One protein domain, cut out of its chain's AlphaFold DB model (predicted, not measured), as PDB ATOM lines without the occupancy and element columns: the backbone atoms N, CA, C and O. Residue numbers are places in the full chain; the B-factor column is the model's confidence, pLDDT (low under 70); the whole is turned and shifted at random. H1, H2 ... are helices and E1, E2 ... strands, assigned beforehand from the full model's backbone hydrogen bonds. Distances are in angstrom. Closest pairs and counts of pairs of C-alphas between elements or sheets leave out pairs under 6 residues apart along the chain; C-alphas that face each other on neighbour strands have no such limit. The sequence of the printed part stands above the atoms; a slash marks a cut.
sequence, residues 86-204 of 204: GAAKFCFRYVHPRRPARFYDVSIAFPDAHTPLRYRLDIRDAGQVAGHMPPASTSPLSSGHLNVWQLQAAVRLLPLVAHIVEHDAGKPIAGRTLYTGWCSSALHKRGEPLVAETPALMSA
ATOM      1  N   GLY A  86     -47.586  24.755  22.962       62.41
ATOM      2  CA  GLY A  86     -48.330  25.997  23.103       62.41
ATOM      3  C   GLY A  86     -47.395  27.201  23.083       62.41
ATOM      4  O   GLY A  86     -46.183  27.062  23.251       62.41
ATOM      5  N   ALA A  87     -47.973  28.371  22.839       78.50
ATOM      6  CA  ALA A  87     -47.285  29.639  22.643       78.50
ATOM      7  C   ALA A  87     -45.979  29.809  23.452       78.50
ATOM      8  O   ALA A  87     -45.937  29.602  24.668       78.50
ATOM      9  N   ALA A  88     -44.921  30.254  22.775       85.44
ATOM     10  CA  ALA A  88     -43.631  30.549  23.385       85.44
ATOM     11  C   ALA A  88     -43.388  32.059  23.429       85.44
ATOM     12  O   ALA A  88     -43.832  32.813  22.564       85.44
ATOM     13  N   LYS A  89     -42.654  32.518  24.436       85.94
ATOM     14  CA  LYS A  89     -42.298  33.920  24.619       85.94
ATOM     15  C   LYS A  89     -40.823  34.035  24.950       85.94
ATOM     16  O   LYS A  89     -40.353  33.448  25.922       85.94
ATOM     17  N   PHE A  90     -40.109  34.822  24.162       86.38
ATOM     18  CA  PHE A  90     -38.708  35.135  24.375       86.38
ATOM     19  C   PHE A  90     -38.565  36.599  24.772       86.38
ATOM     20  O   PHE A  90     -38.945  37.492  24.017       86.38
ATOM     21  N   CYS A  91     -38.034  36.845  25.964       86.69
ATOM     22  CA  CYS A  91     -37.816  38.180  26.495       86.69
ATOM     23  C   CYS A  91     -36.331  38.392  26.784       86.69
ATOM     24  O   CYS A  91     -35.677  37.551  27.405       86.69
ATOM     25  N   PHE A  92     -35.802  39.537  26.369       83.94
ATOM     26  CA  PHE A  92     -34.429  39.933  26.651       83.94
ATOM     27  C   PHE A  92     -34.333  41.444  26.805       83.94
ATOM     28  O   PHE A  92     -35.213  42.193  26.384       83.94
ATOM     29  N   ARG A  93     -33.237  41.890  27.415       86.31
ATOM     30  CA  ARG A  93     -32.930  43.309  27.517       86.31
ATOM     31  C   ARG A  93     -31.882  43.691  26.491       86.31
ATOM     32  O   ARG A  93     -30.837  43.046  26.388       86.31
ATOM     33  N   TYR A  94     -32.173  44.756  25.764       85.94
ATOM     34  CA  TYR A  94     -31.316  45.337  24.754       85.94
ATOM     35  C   TYR A  94     -30.733  46.664  25.245       85.94
ATOM     36  O   TYR A  94     -31.441  47.506  25.802       85.94
ATOM     37  N   VAL A  95     -29.434  46.844  25.020       85.75
ATOM     38  CA  VAL A  95     -28.720  48.103  25.240       85.75
ATOM     39  C   VAL A  95     -28.112  48.516  23.915       85.75
ATOM     40  O   VAL A  95     -27.331  47.772  23.319       85.75
ATOM     41  N   HIS A  96     -28.470  49.708  23.450       83.44
ATOM     42  CA  HIS A  96     -27.917  50.218  22.206       83.44
ATOM     43  C   HIS A  96     -26.478  50.716  22.433       83.44
ATOM     44  O   HIS A  96     -26.271  51.524  23.343       83.44
ATOM     45  N   PRO A  97     -25.487  50.335  21.601       80.12
ATOM     46  CA  PRO A  97     -24.082  50.710  21.810       80.12
ATOM     47  C   PRO A  97     -23.846  52.224  21.888       80.12
ATOM     48  O   PRO A  97     -23.035  52.694  22.677       80.12
ATOM     49  N   ARG A  98     -24.601  53.004  21.100       80.50
ATOM     50  CA  ARG A  98     -24.525  54.479  21.094       80.50
ATOM     51  C   ARG A  98     -25.292  55.147  22.244       80.50
ATOM     52  O   ARG A  98     -25.237  56.362  22.383       80.50
ATOM     53  N   ARG A  99     -26.060  54.386  23.033       77.81
ATOM     54  CA  ARG A  99     -26.901  54.888  24.136       77.81
ATOM     55  C   ARG A  99     -26.824  53.948  25.350       77.81
ATOM     56  O   ARG A  99     -27.853  53.430  25.779       77.81
ATOM     57  N   PRO A 100     -25.628  53.734  25.927       75.12
ATOM     58  CA  PRO A 100     -25.401  52.713  26.954       75.12
ATOM     59  C   PRO A 100     -26.155  52.966  28.270       75.12
ATOM     60  O   PRO A 100     -26.328  52.045  29.059       75.12
ATOM     61  N   ALA A 101     -26.624  54.196  28.502       79.12
ATOM     62  CA  ALA A 101     -27.438  54.548  29.665       79.12
ATOM     63  C   ALA A 101     -28.928  54.184  29.510       79.12
ATOM     64  O   ALA A 101     -29.669  54.264  30.489       79.12
ATOM     65  N   ARG A 102     -29.386  53.823  28.298       81.50
ATOM     66  CA  ARG A 102     -30.787  53.482  28.006       81.50
ATOM     67  C   ARG A 102     -30.947  51.982  27.822       81.50
ATOM     68  O   ARG A 102     -30.240  51.365  27.024       81.50
ATOM     69  N   PHE A 103     -31.925  51.428  28.522       85.25
ATOM     70  CA  PHE A 103     -32.272  50.020  28.448       85.25
ATOM     71  C   PHE A 103     -33.619  49.862  27.759       85.25
ATOM     72  O   PHE A 103     -34.525  50.663  27.970       85.25
ATOM     73  N   TYR A 104     -33.759  48.803  26.972       85.69
ATOM     74  CA  TYR A 104     -35.006  48.473  26.300       85.69
ATOM     75  C   TYR A 104     -35.349  47.028  26.596       85.69
ATOM     76  O   TYR A 104     -34.520  46.135  26.415       85.69
ATOM     77  N   ASP A 105     -36.563  46.794  27.064       88.50
ATOM     78  CA  ASP A 105     -37.065  45.444  27.185       88.50
ATOM     79  C   ASP A 105     -37.704  45.031  25.861       88.50
ATOM     80  O   ASP A 105     -38.551  45.736  25.308       88.50
ATOM     81  N   VAL A 106     -37.284  43.876  25.358       88.56
ATOM     82  CA  VAL A 106     -37.753  43.310  24.100       88.56
ATOM     83  C   VAL A 106     -38.461  42.004  24.396       88.56
ATOM     84  O   VAL A 106     -37.926  41.134  25.085       88.56
ATOM     85  N   SER A 107     -39.662  41.854  23.853       90.50
ATOM     86  CA  SER A 107     -40.456  40.644  23.962       90.50
ATOM     87  C   SER A 107     -40.906  40.167  22.592       90.50
ATOM     88  O   SER A 107     -41.450  40.935  21.802       90.50
ATOM     89  N   ILE A 108     -40.693  38.884  22.323       90.06
ATOM     90  CA  ILE A 108     -41.103  38.212  21.097       90.06
ATOM     91  C   ILE A 108     -42.031  37.070  21.492       90.06
ATOM     92  O   ILE A 108     -41.621  36.154  22.205       90.06
ATOM     93  N   ALA A 109     -43.284  37.127  21.056       90.06
ATOM     94  CA  ALA A 109     -44.271  36.083  21.295       90.06
ATOM     95  C   ALA A 109     -44.532  35.286  20.014       90.06
ATOM     96  O   ALA A 109     -44.918  35.845  18.988       90.06
ATOM     97  N   PHE A 110     -44.359  33.973  20.107       87.31
ATOM     98  CA  PHE A 110     -44.676  32.980  19.090       87.31
ATOM     99  C   PHE A 110     -46.010  32.331  19.480       87.31
ATOM    100  O   PHE A 110     -46.024  31.506  20.394       87.31
ATOM    101  N   PRO A 111     -47.140  32.729  18.870       82.56
ATOM    102  CA  PRO A 111     -48.466  32.269  19.289       82.56
ATOM    103  C   PRO A 111     -48.695  30.775  19.023       82.56
ATOM    104  O   PRO A 111     -49.502  30.153  19.704       82.56
ATOM    105  N   ASP A 112     -47.973  30.208  18.060       74.94
ATOM    106  CA  ASP A 112     -48.093  28.821  17.635       74.94
ATOM    107  C   ASP A 112     -46.709  28.278  17.240       74.94
ATOM    108  O   ASP A 112     -45.886  28.974  16.638       74.94
ATOM    109  N   ALA A 113     -46.431  27.029  17.617       66.56
ATOM    110  CA  ALA A 113     -45.201  26.331  17.264       66.56
ATOM    111  C   ALA A 113     -45.163  25.890  15.793       66.56
ATOM    112  O   ALA A 113     -44.072  25.699  15.253       66.56
ATOM    113  N   HIS A 114     -46.326  25.747  15.149       63.22
ATOM    114  CA  HIS A 114     -46.463  25.273  13.771       63.22
ATOM    115  C   HIS A 114     -46.470  26.401  12.732       63.22
ATOM    116  O   HIS A 114     -46.183  26.150  11.562       63.22
ATOM    117  N   THR A 115     -46.698  27.651  13.150       64.12
ATOM    118  CA  THR A 115     -46.589  28.854  12.306       64.12
ATOM    119  C   THR A 115     -45.445  29.776  12.761       64.12
ATOM    120  O   THR A 115     -45.659  30.941  13.101       64.12
ATOM    121  N   PRO A 116     -44.176  29.312  12.713       61.22
ATOM    122  CA  PRO A 116     -43.014  30.064  13.209       61.22
ATOM    123  C   PRO A 116     -42.728  31.348  12.418       61.22
ATOM    124  O   PRO A 116     -41.902  32.164  12.824       61.22
ATOM    125  N   LEU A 117     -43.392  31.522  11.273       69.06
ATOM    126  CA  LEU A 117     -43.203  32.654  10.380       69.06
ATOM    127  C   LEU A 117     -43.908  33.913  10.866       69.06
ATOM    128  O   LEU A 117     -43.614  34.963  10.319       69.06
ATOM    129  N   ARG A 118     -44.796  33.845  11.866       79.75
ATOM    130  CA  ARG A 118     -45.504  35.018  12.385       79.75
ATOM    131  C   ARG A 118     -45.363  35.113  13.896       79.75
ATOM    132  O   ARG A 118     -45.737  34.204  14.630       79.75
ATOM    133  N   TYR A 119     -44.839  36.233  14.365       85.06
ATOM    134  CA  TYR A 119     -44.606  36.482  15.782       85.06
ATOM    135  C   TYR A 119     -44.913  37.936  16.116       85.06
ATOM    136  O   TYR A 119     -44.912  38.814  15.255       85.06
ATOM    137  N   ARG A 120     -45.208  38.195  17.386       88.62
ATOM    138  CA  ARG A 120     -45.475  39.540  17.886       88.62
ATOM    139  C   ARG A 120     -44.232  40.081  18.569       88.62
ATOM    140  O   ARG A 120     -43.736  39.451  19.498       88.62
ATOM    141  N   LEU A 121     -43.764  41.240  18.128       90.12
ATOM    142  CA  LEU A 121     -42.653  41.967  18.733       90.12
ATOM    143  C   LEU A 121     -43.208  43.131  19.563       90.12
ATOM    144  O   LEU A 121     -44.051  43.893  19.093       90.12
ATOM    145  N   ASP A 122     -42.729  43.254  20.796       91.94
ATOM    146  CA  ASP A 122     -43.021  44.345  21.725       91.94
ATOM    147  C   ASP A 122     -41.689  44.910  22.232       91.94
ATOM    148  O   ASP A 122     -40.845  44.159  22.724       91.94
ATOM    149  N   ILE A 123     -41.480  46.218  22.091       90.81
ATOM    150  CA  ILE A 123     -40.283  46.926  22.562       90.81
ATOM    151  C   ILE A 123     -40.739  48.037  23.496       90.81
ATOM    152  O   ILE A 123     -41.547  48.888  23.112       90.81
ATOM    153  N   ARG A 124     -40.196  48.051  24.713       90.38
ATOM    154  CA  ARG A 124     -40.496  49.063  25.729       90.38
ATOM    155  C   ARG A 124     -39.224  49.687  26.273       90.38
ATOM    156  O   ARG A 124     -38.218  49.007  26.444       90.38
ATOM    157  N   ASP A 125     -39.282  50.976  26.577       88.75
ATOM    158  CA  ASP A 125     -38.238  51.679  27.314       88.75
ATOM    159  C   ASP A 125     -38.200  51.086  28.730       88.75
ATOM    160  O   ASP A 125     -39.207  51.076  29.436       88.75
ATOM    161  N   ALA A 126     -37.067  50.528  29.142       83.19
ATOM    162  CA  ALA A 126     -36.892  49.983  30.487       83.19
ATOM    163  C   ALA A 126     -36.413  51.058  31.482       83.19
ATOM    164  O   ALA A 126     -36.214  50.763  32.659       83.19
ATOM    165  N   GLY A 127     -36.251  52.302  31.024       80.50
ATOM    166  CA  GLY A 127     -35.738  53.426  31.788       80.50
ATOM    167  C   GLY A 127     -34.230  53.625  31.634       80.50
ATOM    168  O   GLY A 127     -33.535  52.962  30.856       80.50
ATOM    169  N   GLN A 128     -33.722  54.578  32.409       76.69
ATOM    170  CA  GLN A 128     -32.302  54.883  32.553       76.69
ATOM    171  C   GLN A 128     -31.876  54.638  34.000       76.69
ATOM    172  O   GLN A 128     -32.670  54.838  34.920       76.69
ATOM    173  N   VAL A 129     -30.624  54.235  34.212       66.12
ATOM    174  CA  VAL A 129     -30.031  54.163  35.555       66.12
ATOM    175  C   VAL A 129     -28.723  54.937  35.559       66.12
ATOM    176  O   VAL A 129     -27.901  54.798  34.653       66.12
ATOM    177  N   ALA A 130     -28.539  55.762  36.589       54.88
ATOM    178  CA  ALA A 130     -27.243  56.331  36.917       54.88
ATOM    179  C   ALA A 130     -26.408  55.240  37.603       54.88
ATOM    180  O   ALA A 130     -26.696  54.843  38.730       54.88
ATOM    181  N   GLY A 131     -25.401  54.723  36.902       55.25
ATOM    182  CA  GLY A 131     -24.577  53.610  37.375       55.25
ATOM    183  C   GLY A 131     -24.930  52.288  36.694       55.25
ATOM    184  O   GLY A 131     -26.054  52.057  36.266       55.25
ATOM    185  N   HIS A 132     -23.928  51.422  36.556       51.56
ATOM    186  CA  HIS A 132     -23.896  50.247  35.671       51.56
ATOM    187  C   HIS A 132     -24.925  49.132  35.951       51.56
ATOM    188  O   HIS A 132     -24.827  48.058  35.356       51.56
ATOM    189  N   MET A 133     -25.897  49.337  36.844       56.03
ATOM    190  CA  MET A 133     -26.903  48.329  37.150       56.03
ATOM    191  C   MET A 133     -28.160  48.547  36.298       56.03
ATOM    192  O   MET A 133     -28.743  49.628  36.334       56.03
ATOM    193  N   PRO A 134     -28.618  47.538  35.545       60.28
ATOM    194  CA  PRO A 134     -29.847  47.661  34.778       60.28
ATOM    195  C   PRO A 134     -31.070  47.766  35.722       60.28
ATOM    196  O   PRO A 134     -31.106  47.072  36.742       60.28
ATOM    197  N   PRO A 135     -32.090  48.583  35.389       63.91
ATOM    198  CA  PRO A 135     -33.262  48.799  36.244       63.91
ATOM    199  C   PRO A 135     -34.061  47.501  36.426       63.91
ATOM    200  O   PRO A 135     -33.977  46.597  35.593       63.91
ATOM    201  N   ALA A 136     -34.853  47.363  37.492       62.47
ATOM    202  CA  ALA A 136     -35.693  46.175  37.662       62.47
ATOM    203  C   ALA A 136     -36.592  45.971  36.423       62.47
ATOM    204  O   ALA A 136     -37.233  46.904  35.947       62.47
ATOM    205  N   SER A 137     -36.586  44.761  35.852       60.03
ATOM    206  CA  SER A 137     -37.403  44.434  34.675       60.03
ATOM    207  C   SER A 137     -38.877  44.494  35.022       60.03
ATOM    208  O   SER A 137     -39.346  43.700  35.835       60.03
ATOM    209  N   THR A 138     -39.602  45.395  34.366       59.56
ATOM    210  CA  THR A 138     -41.067  45.383  34.332       59.56
ATOM    211  C   THR A 138     -41.583  44.397  33.288       59.56
ATOM    212  O   THR A 138     -42.761  44.042  33.299       59.56
ATOM    213  N   SER A 139     -40.706  43.917  32.403       58.25
ATOM    214  CA  SER A 139     -41.098  42.970  31.373       58.25
ATOM    215  C   SER A 139     -41.310  41.554  31.900       58.25
ATOM    216  O   SER A 139     -40.559  41.090  32.766       58.25
ATOM    217  N   PRO A 140     -42.316  40.848  31.354       61.75
ATOM    218  CA  PRO A 140     -42.600  39.462  31.695       61.75
ATOM    219  C   PRO A 140     -41.413  38.559  31.346       61.75
ATOM    220  O   PRO A 140     -40.707  38.792  30.367       61.75
ATOM    221  N   LEU A 141     -41.209  37.511  32.143       73.44
ATOM    222  CA  LEU A 141     -40.163  36.516  31.906       73.44
ATOM    223  C   LEU A 141     -40.439  35.721  30.619       73.44
ATOM    224  O   LEU A 141     -41.596  35.552  30.226       73.44
ATOM    225  N   SER A 142     -39.375  35.217  29.987       80.25
ATOM    226  CA  SER A 142     -39.495  34.222  28.914       80.25
ATOM    227  C   SER A 142     -40.290  33.009  29.406       80.25
ATOM    228  O   SER A 142     -40.153  32.600  30.561       80.25
ATOM    229  N   SER A 143     -41.111  32.425  28.538       77.44
ATOM    230  CA  SER A 143     -41.999  31.309  28.874       77.44
ATOM    231  C   SER A 143     -42.202  30.375  27.683       77.44
ATOM    232  O   SER A 143     -42.084  30.795  26.535       77.44
ATOM    233  N   GLY A 144     -42.573  29.125  27.951       80.06
ATOM    234  CA  GLY A 144     -42.781  28.112  26.912       80.06
ATOM    235  C   GLY A 144     -41.475  27.536  26.353       80.06
ATOM    236  O   GLY A 144     -40.375  27.955  26.718       80.06
ATOM    237  N   HIS A 145     -41.605  26.540  25.477       76.19
ATOM    238  CA  HIS A 145     -40.469  25.896  24.823       76.19
ATOM    239  C   HIS A 145     -40.134  26.624  23.521       76.19
ATOM    240  O   HIS A 145     -40.945  26.651  22.599       76.19
ATOM    241  N   LEU A 146     -38.934  27.204  23.447       74.50
ATOM    242  CA  LEU A 146     -38.412  27.795  22.216       74.50
ATOM    243  C   LEU A 146     -37.704  26.721  21.399       74.50
ATOM    244  O   LEU A 146     -36.717  26.139  21.853       74.50
ATOM    245  N   ASN A 147     -38.188  26.472  20.187       75.06
ATOM    246  CA  ASN A 147     -37.476  25.631  19.234       75.06
ATOM    247  C   ASN A 147     -36.364  26.423  18.511       75.06
ATOM    248  O   ASN A 147     -36.285  27.653  18.586       75.06
ATOM    249  N   VAL A 148     -35.487  25.709  17.798       74.00
ATOM    250  CA  VAL A 148     -34.338  26.310  17.094       74.00
ATOM    251  C   VAL A 148     -34.781  27.369  16.081       74.00
ATOM    252  O   VAL A 148     -34.166  28.430  16.000       74.00
ATOM    253  N   TRP A 149     -35.871  27.125  15.351       74.69
ATOM    254  CA  TRP A 149     -36.408  28.064  14.363       74.69
ATOM    255  C   TRP A 149     -36.875  29.377  14.995       74.69
ATOM    256  O   TRP A 149     -36.562  30.453  14.491       74.69
ATOM    257  N   GLN A 150     -37.576  29.302  16.126       77.56
ATOM    258  CA  GLN A 150     -38.032  30.470  16.883       77.56
ATOM    259  C   GLN A 150     -36.849  31.271  17.435       77.56
ATOM    260  O   GLN A 150     -36.842  32.500  17.356       77.56
ATOM    261  N   LEU A 151     -35.806  30.595  17.928       77.94
ATOM    262  CA  LEU A 151     -34.587  31.270  18.368       77.94
ATOM    263  C   LEU A 151     -33.869  31.961  17.198       77.94
ATOM    264  O   LEU A 151     -33.439  33.106  17.330       77.94
ATOM    265  N   GLN A 152     -33.783  31.309  16.037       77.62
ATOM    266  CA  GLN A 152     -33.213  31.911  14.830       77.62
ATOM    267  C   GLN A 152     -34.009  33.138  14.374       77.62
ATOM    268  O   GLN A 152     -33.408  34.158  14.039       77.62
ATOM    269  N   ALA A 153     -35.342  33.072  14.392       77.25
ATOM    270  CA  ALA A 153     -36.198  34.217  14.095       77.25
ATOM    271  C   ALA A 153     -35.949  35.373  15.080       77.25
ATOM    272  O   ALA A 153     -35.776  36.514  14.654       77.25
ATOM    273  N   ALA A 154     -35.831  35.076  16.378       80.44
ATOM    274  CA  ALA A 154     -35.532  36.076  17.397       80.44
ATOM    275  C   ALA A 154     -34.171  36.758  17.190       80.44
ATOM    276  O   ALA A 154     -34.068  37.977  17.303       80.44
ATOM    277  N   VAL A 155     -33.131  35.996  16.837       81.38
ATOM    278  CA  VAL A 155     -31.801  36.551  16.532       81.38
ATOM    279  C   VAL A 155     -31.841  37.422  15.277       81.38
ATOM    280  O   VAL A 155     -31.246  38.499  15.255       81.38
ATOM    281  N   ARG A 156     -32.578  37.003  14.242       78.81
ATOM    282  CA  ARG A 156     -32.721  37.783  13.004       78.81
ATOM    283  C   ARG A 156     -33.396  39.134  13.223       78.81
ATOM    284  O   ARG A 156     -33.130  40.034  12.442       78.81
ATOM    285  N   LEU A 157     -34.206  39.301  14.271       80.12
ATOM    286  CA  LEU A 157     -34.868  40.570  14.607       80.12
ATOM    287  C   LEU A 157     -33.960  41.607  15.261       80.12
ATOM    288  O   LEU A 157     -34.350  42.771  15.346       80.12
ATOM    289  N   LEU A 158     -32.770  41.228  15.731       82.88
ATOM    290  CA  LEU A 158     -31.881  42.155  16.437       82.88
ATOM    291  C   LEU A 158     -31.555  43.434  15.637       82.88
ATOM    292  O   LEU A 158     -31.573  44.501  16.249       82.88
ATOM    293  N   PRO A 159     -31.328  43.400  14.307       81.50
ATOM    294  CA  PRO A 159     -31.159  44.612  13.506       81.50
ATOM    295  C   PRO A 159     -32.404  45.508  13.480       81.50
ATOM    296  O   PRO A 159     -32.269  46.725  13.551       81.50
ATOM    297  N   LEU A 160     -33.613  44.931  13.435       82.06
ATOM    298  CA  LEU A 160     -34.863  45.700  13.496       82.06
ATOM    299  C   LEU A 160     -35.021  46.379  14.861       82.06
ATOM    300  O   LEU A 160     -35.344  47.561  14.932       82.06
ATOM    301  N   VAL A 161     -34.740  45.652  15.946       86.56
ATOM    302  CA  VAL A 161     -34.731  46.209  17.307       86.56
ATOM    303  C   VAL A 161     -33.728  47.358  17.408       86.56
ATOM    304  O   VAL A 161     -34.075  48.423  17.915       86.56
ATOM    305  N   ALA A 162     -32.506  47.160  16.903       84.94
ATOM    306  CA  ALA A 162     -31.467  48.183  16.897       84.94
ATOM    307  C   ALA A 162     -31.920  49.436  16.136       84.94
ATOM    308  O   ALA A 162     -31.807  50.534  16.671       84.94
ATOM    309  N   HIS A 163     -32.503  49.261  14.947       81.31
ATOM    310  CA  HIS A 163     -33.025  50.351  14.128       81.31
ATOM    311  C   HIS A 163     -34.132  51.144  14.843       81.31
ATOM    312  O   HIS A 163     -34.050  52.368  14.940       81.31
ATOM    313  N   ILE A 164     -35.132  50.462  15.412       84.94
ATOM    314  CA  ILE A 164     -36.224  51.111  16.160       84.94
ATOM    315  C   ILE A 164     -35.667  51.918  17.341       84.94
ATOM    316  O   ILE A 164     -36.050  53.065  17.565       84.94
ATOM    317  N   VAL A 165     -34.742  51.327  18.095       87.50
ATOM    318  CA  VAL A 165     -34.149  51.942  19.288       87.50
ATOM    319  C   VAL A 165     -33.203  53.100  18.950       87.50
ATOM    320  O   VAL A 165     -33.108  54.073  19.706       87.50
ATOM    321  N   GLU A 166     -32.486  53.020  17.831       85.81
ATOM    322  CA  GLU A 166     -31.625  54.099  17.347       85.81
ATOM    323  C   GLU A 166     -32.443  55.358  17.038       85.81
ATOM    324  O   GLU A 166     -32.046  56.463  17.421       85.81
ATOM    325  N   HIS A 167     -33.624  55.180  16.442       86.19
ATOM    326  CA  HIS A 167     -34.539  56.263  16.088       86.19
ATOM    327  C   HIS A 167     -35.473  56.716  17.222       86.19
ATOM    328  O   HIS A 167     -36.243  57.657  17.036       86.19
ATOM    329  N   ASP A 168     -35.390  56.128  18.418       86.69
ATOM    330  CA  ASP A 168     -36.179  56.584  19.562       86.69
ATOM    331  C   ASP A 168     -35.739  57.989  20.021       86.69
ATOM    332  O   ASP A 168     -34.648  58.168  20.561       86.69
ATOM    333  N   ALA A 169     -36.579  59.003  19.835       86.12
ATOM    334  CA  ALA A 169     -36.326  60.367  20.314       86.12
ATOM    335  C   ALA A 169     -37.093  60.703  21.607       86.12
ATOM    336  O   ALA A 169     -36.997  61.821  22.113       86.12
ATOM    337  N   GLY A 170     -37.868  59.758  22.150       83.44
ATOM    338  CA  GLY A 170     -38.731  60.024  23.294       83.44
ATOM    339  C   GLY A 170     -37.981  60.102  24.622       83.44
ATOM    340  O   GLY A 170     -36.847  59.627  24.768       83.44
ATOM    341  N   LYS A 171     -38.650  60.685  25.622       84.25
ATOM    342  CA  LYS A 171     -38.146  60.768  27.000       84.25
ATOM    343  C   LYS A 171     -37.973  59.360  27.605       84.25
ATOM    344  O   LYS A 171     -38.782  58.476  27.316       84.25
ATOM    345  N   PRO A 172     -36.949  59.144  28.451       81.00
ATOM    346  CA  PRO A 172     -36.691  57.861  29.103       81.00
ATOM    347  C   PRO A 172     -37.703  57.591  30.217       81.00
ATOM    348  O   PRO A 172     -37.474  57.912  31.379       81.00
ATOM    349  N   ILE A 173     -38.845  57.023  29.844       83.44
ATOM    350  CA  ILE A 173     -39.938  56.692  30.758       83.44
ATOM    351  C   ILE A 173     -40.065  55.174  30.786       83.44
ATOM    352  O   ILE A 173     -40.430  54.572  29.779       83.44
ATOM    353  N   ALA A 174     -39.785  54.562  31.937       84.56
ATOM    354  CA  ALA A 174     -39.907  53.119  32.101       84.56
ATOM    355  C   ALA A 174     -41.332  52.643  31.762       84.56
ATOM    356  O   ALA A 174     -42.322  53.208  32.222       84.56
ATOM    357  N   GLY A 175     -41.429  51.595  30.947       84.25
ATOM    358  CA  GLY A 175     -42.677  51.033  30.443       84.25
ATOM    359  C   GLY A 175     -43.232  51.700  29.181       84.25
ATOM    360  O   GLY A 175     -44.187  51.161  28.623       84.25
ATOM    361  N   ARG A 176     -42.657  52.814  28.695       88.25
ATOM    362  CA  ARG A 176     -43.109  53.466  27.452       88.25
ATOM    363  C   ARG A 176     -42.949  52.519  26.266       88.25
ATOM    364  O   ARG A 176     -41.855  52.021  26.013       88.25
ATOM    365  N   THR A 177     -44.022  52.312  25.516       90.56
ATOM    366  CA  THR A 177     -44.002  51.502  24.294       90.56
ATOM    367  C   THR A 177     -43.262  52.239  23.179       90.56
ATOM    368  O   THR A 177     -43.611  53.369  22.851       90.56
ATOM    369  N   LEU A 178     -42.255  51.593  22.590       90.25
ATOM    370  CA  LEU A 178     -41.594  52.047  21.361       90.25
ATOM    371  C   LEU A 178     -42.208  51.379  20.134       90.25
ATOM    372  O   LEU A 178     -42.350  51.998  19.086       90.25
ATOM    373  N   TYR A 179     -42.546  50.098  20.265       89.06
ATOM    374  CA  TYR A 179     -43.102  49.310  19.180       89.06
ATOM    375  C   TYR A 179     -43.971  48.193  19.742       89.06
ATOM    376  O   TYR A 179     -43.573  47.518  20.689       89.06
ATOM    377  N   THR A 180     -45.124  47.963  19.120       90.88
ATOM    378  CA  THR A 180     -45.913  46.750  19.318       90.88
ATOM    379  C   THR A 180     -46.525  46.371  17.979       90.88
ATOM    380  O   THR A 180     -47.229  47.165  17.360       90.88
ATOM    381  N   GLY A 181     -46.232  45.176  17.485       86.06
ATOM    382  CA  GLY A 181     -46.678  44.819  16.145       86.06
ATOM    383  C   GLY A 181     -46.428  43.373  15.790       86.06
ATOM    384  O   GLY A 181     -45.704  42.649  16.480       86.06
ATOM    385  N   TRP A 182     -47.060  42.962  14.699       85.25
ATOM    386  CA  TRP A 182     -46.785  41.675  14.093       85.25
ATOM    387  C   TRP A 182     -45.556  41.793  13.203       85.25
ATOM    388  O   TRP A 182     -45.275  42.817  12.584       85.25
ATOM    389  N   CYS A 183     -44.783  40.728  13.191       81.06
ATOM    390  CA  CYS A 183     -43.630  40.591  12.339       81.06
ATOM    391  C   CYS A 183     -43.735  39.224  11.685       81.06
ATOM    392  O   CYS A 183     -43.992  38.215  12.353       81.06
ATOM    393  N   SER A 184     -43.527  39.201  10.376       74.81
ATOM    394  CA  SER A 184     -43.351  37.957   9.660       74.81
ATOM    395  C   SER A 184     -41.868  37.723   9.422       74.81
ATOM    396  O   SER A 184     -41.190  38.586   8.865       74.81
ATOM    397  N   SER A 185     -41.353  36.545   9.766       61.00
ATOM    398  CA  SER A 185     -40.206  36.051   9.020       61.00
ATOM    399  C   SER A 185     -40.783  35.548   7.709       61.00
ATOM    400  O   SER A 185     -41.222  34.404   7.644       61.00
ATOM    401  N   ALA A 186     -40.736  36.335   6.631       50.66
ATOM    402  CA  ALA A 186     -40.649  35.663   5.343       50.66
ATOM    403  C   ALA A 186     -39.429  34.723   5.430       50.66
ATOM    404  O   ALA A 186     -38.521  34.923   6.252       50.66
ATOM    405  N   LEU A 187     -39.357  33.688   4.605       45.44
ATOM    406  CA  LEU A 187     -38.060  33.113   4.256       45.44
ATOM    407  C   LEU A 187     -37.261  34.221   3.539       45.44
ATOM    408  O   LEU A 187     -37.108  34.200   2.324       45.44
ATOM    409  N   HIS A 188     -36.836  35.253   4.273       46.03
ATOM    410  CA  HIS A 188     -36.044  36.352   3.772       46.03
ATOM    411  C   HIS A 188     -34.738  35.698   3.353       46.03
ATOM    412  O   HIS A 188     -33.982  35.184   4.188       46.03
ATOM    413  N   LYS A 189     -34.535  35.621   2.034       40.34
ATOM    414  CA  LYS A 189     -33.251  35.266   1.438       40.34
ATOM    415  C   LYS A 189     -32.184  36.077   2.177       40.34
ATOM    416  O   LYS A 189     -32.418  37.246   2.493       40.34
ATOM    417  N   ARG A 190     -31.058  35.441   2.525       40.69
ATOM    418  CA  ARG A 190     -29.934  36.119   3.195       40.69
ATOM    419  C   ARG A 190     -29.698  37.477   2.514       40.69
ATOM    420  O   ARG A 190     -29.414  37.489   1.323       40.69
ATOM    421  N   GLY A 191     -29.817  38.569   3.267       43.88
ATOM    422  CA  GLY A 191     -29.528  39.924   2.782       43.88
ATOM    423  C   GLY A 191     -30.727  40.865   2.629       43.88
ATOM    424  O   GLY A 191     -30.499  42.058   2.480       43.88
ATOM    425  N   GLU A 192     -31.972  40.387   2.718       40.28
ATOM    426  CA  GLU A 192     -33.150  41.268   2.626       40.28
ATOM    427  C   GLU A 192     -33.550  41.862   3.994       40.28
ATOM    428  O   GLU A 192     -33.557  41.133   4.996       40.28
ATOM    429  N   PRO A 193     -33.907  43.160   4.069       44.72
ATOM    430  CA  PRO A 193     -34.346  43.800   5.306       44.72
ATOM    431  C   PRO A 193     -35.678  43.214   5.804       44.72
ATOM    432  O   PRO A 193     -36.597  42.946   5.030       44.72
ATOM    433  N   LEU A 194     -35.785  43.017   7.123       48.31
ATOM    434  CA  LEU A 194     -37.031  42.607   7.776       48.31
ATOM    435  C   LEU A 194     -38.065  43.731   7.689       48.31
ATOM    436  O   LEU A 194     -37.773  44.871   8.049       48.31
ATOM    437  N   VAL A 195     -39.282  43.391   7.264       51.69
ATOM    438  CA  VAL A 195     -40.399  44.337   7.166       51.69
ATOM    439  C   VAL A 195     -41.319  44.143   8.370       51.69
ATOM    440  O   VAL A 195     -41.838  43.053   8.604       51.69
ATOM    441  N   ALA A 196     -41.505  45.202   9.156       53.00
ATOM    442  CA  ALA A 196     -42.517  45.239  10.202       53.00
ATOM    443  C   ALA A 196     -43.918  45.285   9.566       53.00
ATOM    444  O   ALA A 196     -44.199  46.186   8.774       53.00
ATOM    445  N   GLU A 197     -44.806  44.351   9.929       51.53
ATOM    446  CA  GLU A 197     -46.229  44.456   9.589       51.53
ATOM    447  C   GLU A 197     -46.828  45.481  10.560       51.53
ATOM    448  O   GLU A 197     -47.112  45.183  11.722       51.53
ATOM    449  N   THR A 198     -46.900  46.737  10.129       39.62
ATOM    450  CA  THR A 198     -47.203  47.874  11.007       39.62
ATOM    451  C   THR A 198     -48.536  47.685  11.744       39.62
ATOM    452  O   THR A 198     -49.533  47.287  11.140       39.62
ATOM    453  N   PRO A 199     -48.595  48.078  13.028       39.50
ATOM    454  CA  PRO A 199     -49.532  49.149  13.355       39.50
ATOM    455  C   PRO A 199     -48.907  50.277  14.198       39.50
ATOM    456  O   PRO A 199     -48.087  50.041  15.077       39.50
ATOM    457  N   ALA A 200     -49.325  51.501  13.854       39.84
ATOM    458  CA  ALA A 200     -49.130  52.822  14.468       39.84
ATOM    459  C   ALA A 200     -47.898  53.056  15.373       39.84
ATOM    460  O   ALA A 200     -47.873  52.659  16.538       39.84
ATOM    461  N   LEU A 201     -46.975  53.909  14.896       38.69
ATOM    462  CA  LEU A 201     -46.310  54.871  15.782       38.69
ATOM    463  C   LEU A 201     -47.419  55.675  16.478       38.69
ATOM    464  O   LEU A 201     -47.982  56.597  15.890       38.69
ATOM    465  N   MET A 202     -47.774  55.315  17.708       35.91
ATOM    466  CA  MET A 202     -48.546  56.219  18.549       35.91
ATOM    467  C   MET A 202     -47.570  57.235  19.123       35.91
ATOM    468  O   MET A 202     -46.911  56.997  20.133       35.91
ATOM    469  N   SER A 203     -47.449  58.349  18.409       32.72
ATOM    470  CA  SER A 203     -46.901  59.587  18.940       32.72
ATOM    471  C   SER A 203     -47.683  59.958  20.202       32.72
ATOM    472  O   SER A 203     -48.904  60.108  20.145       32.72
ATOM    473  N   ALA A 204     -46.979  60.093  21.321       33.03
ATOM    474  CA  ALA A 204     -47.457  60.760  22.525       33.03
ATOM    475  C   ALA A 204     -46.394  61.764  22.972       33.03
ATOM    476  O   ALA A 204     -45.199  61.377  22.988       33.03
TER     477      ALA A 204
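This is residues 86 to 204 of the 204 residues of an uncharacterized protein of Trinickia fusca (UniProt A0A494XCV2). A twisted antiparallel sheet, in the order E1 E2 E3 E4, has two short helices, H1 and H2, one after the other over one face. The 119 printed residues run E1 E2 E3 H1 H2 E4; the class is mixed, with under half in named elements. The whole is compact, radius of gyration of the C-alphas 14.3 A, and spans 42 by 28 by 25 A.

E1, residues 86 to 95, begins at C-alpha 86 (-48.330, 25.997, 23.103). E2, residues 102 to 112, measures 31.9 A and E3, residues 118 to 128, 31.2 A between end C-alphas. H1 is residues 148 to 156, H2 158 to 166; E4, 177 to 184, ends at C-alpha 184 (-43.351, 37.957, 9.660).

E1 E2 E3 form a meander, each strand the antiparallel neighbour of the one before. Within hydrogen-bond range are N 90 and O 108, N 122 and O 107, and, between E3 and E4, N 183 and O 119, each 2.8 A. H1 and H2, with every O i to N i+4 pair within range, are on the same face. The closest C-alphas of E2 and H1 are Ile 108 and Ala 154, 7.0 A.

The printed part has no cut; the 19-residue link E3 to H1 is long. Confidence is under 70 in 38 residues, among them 185 to 204.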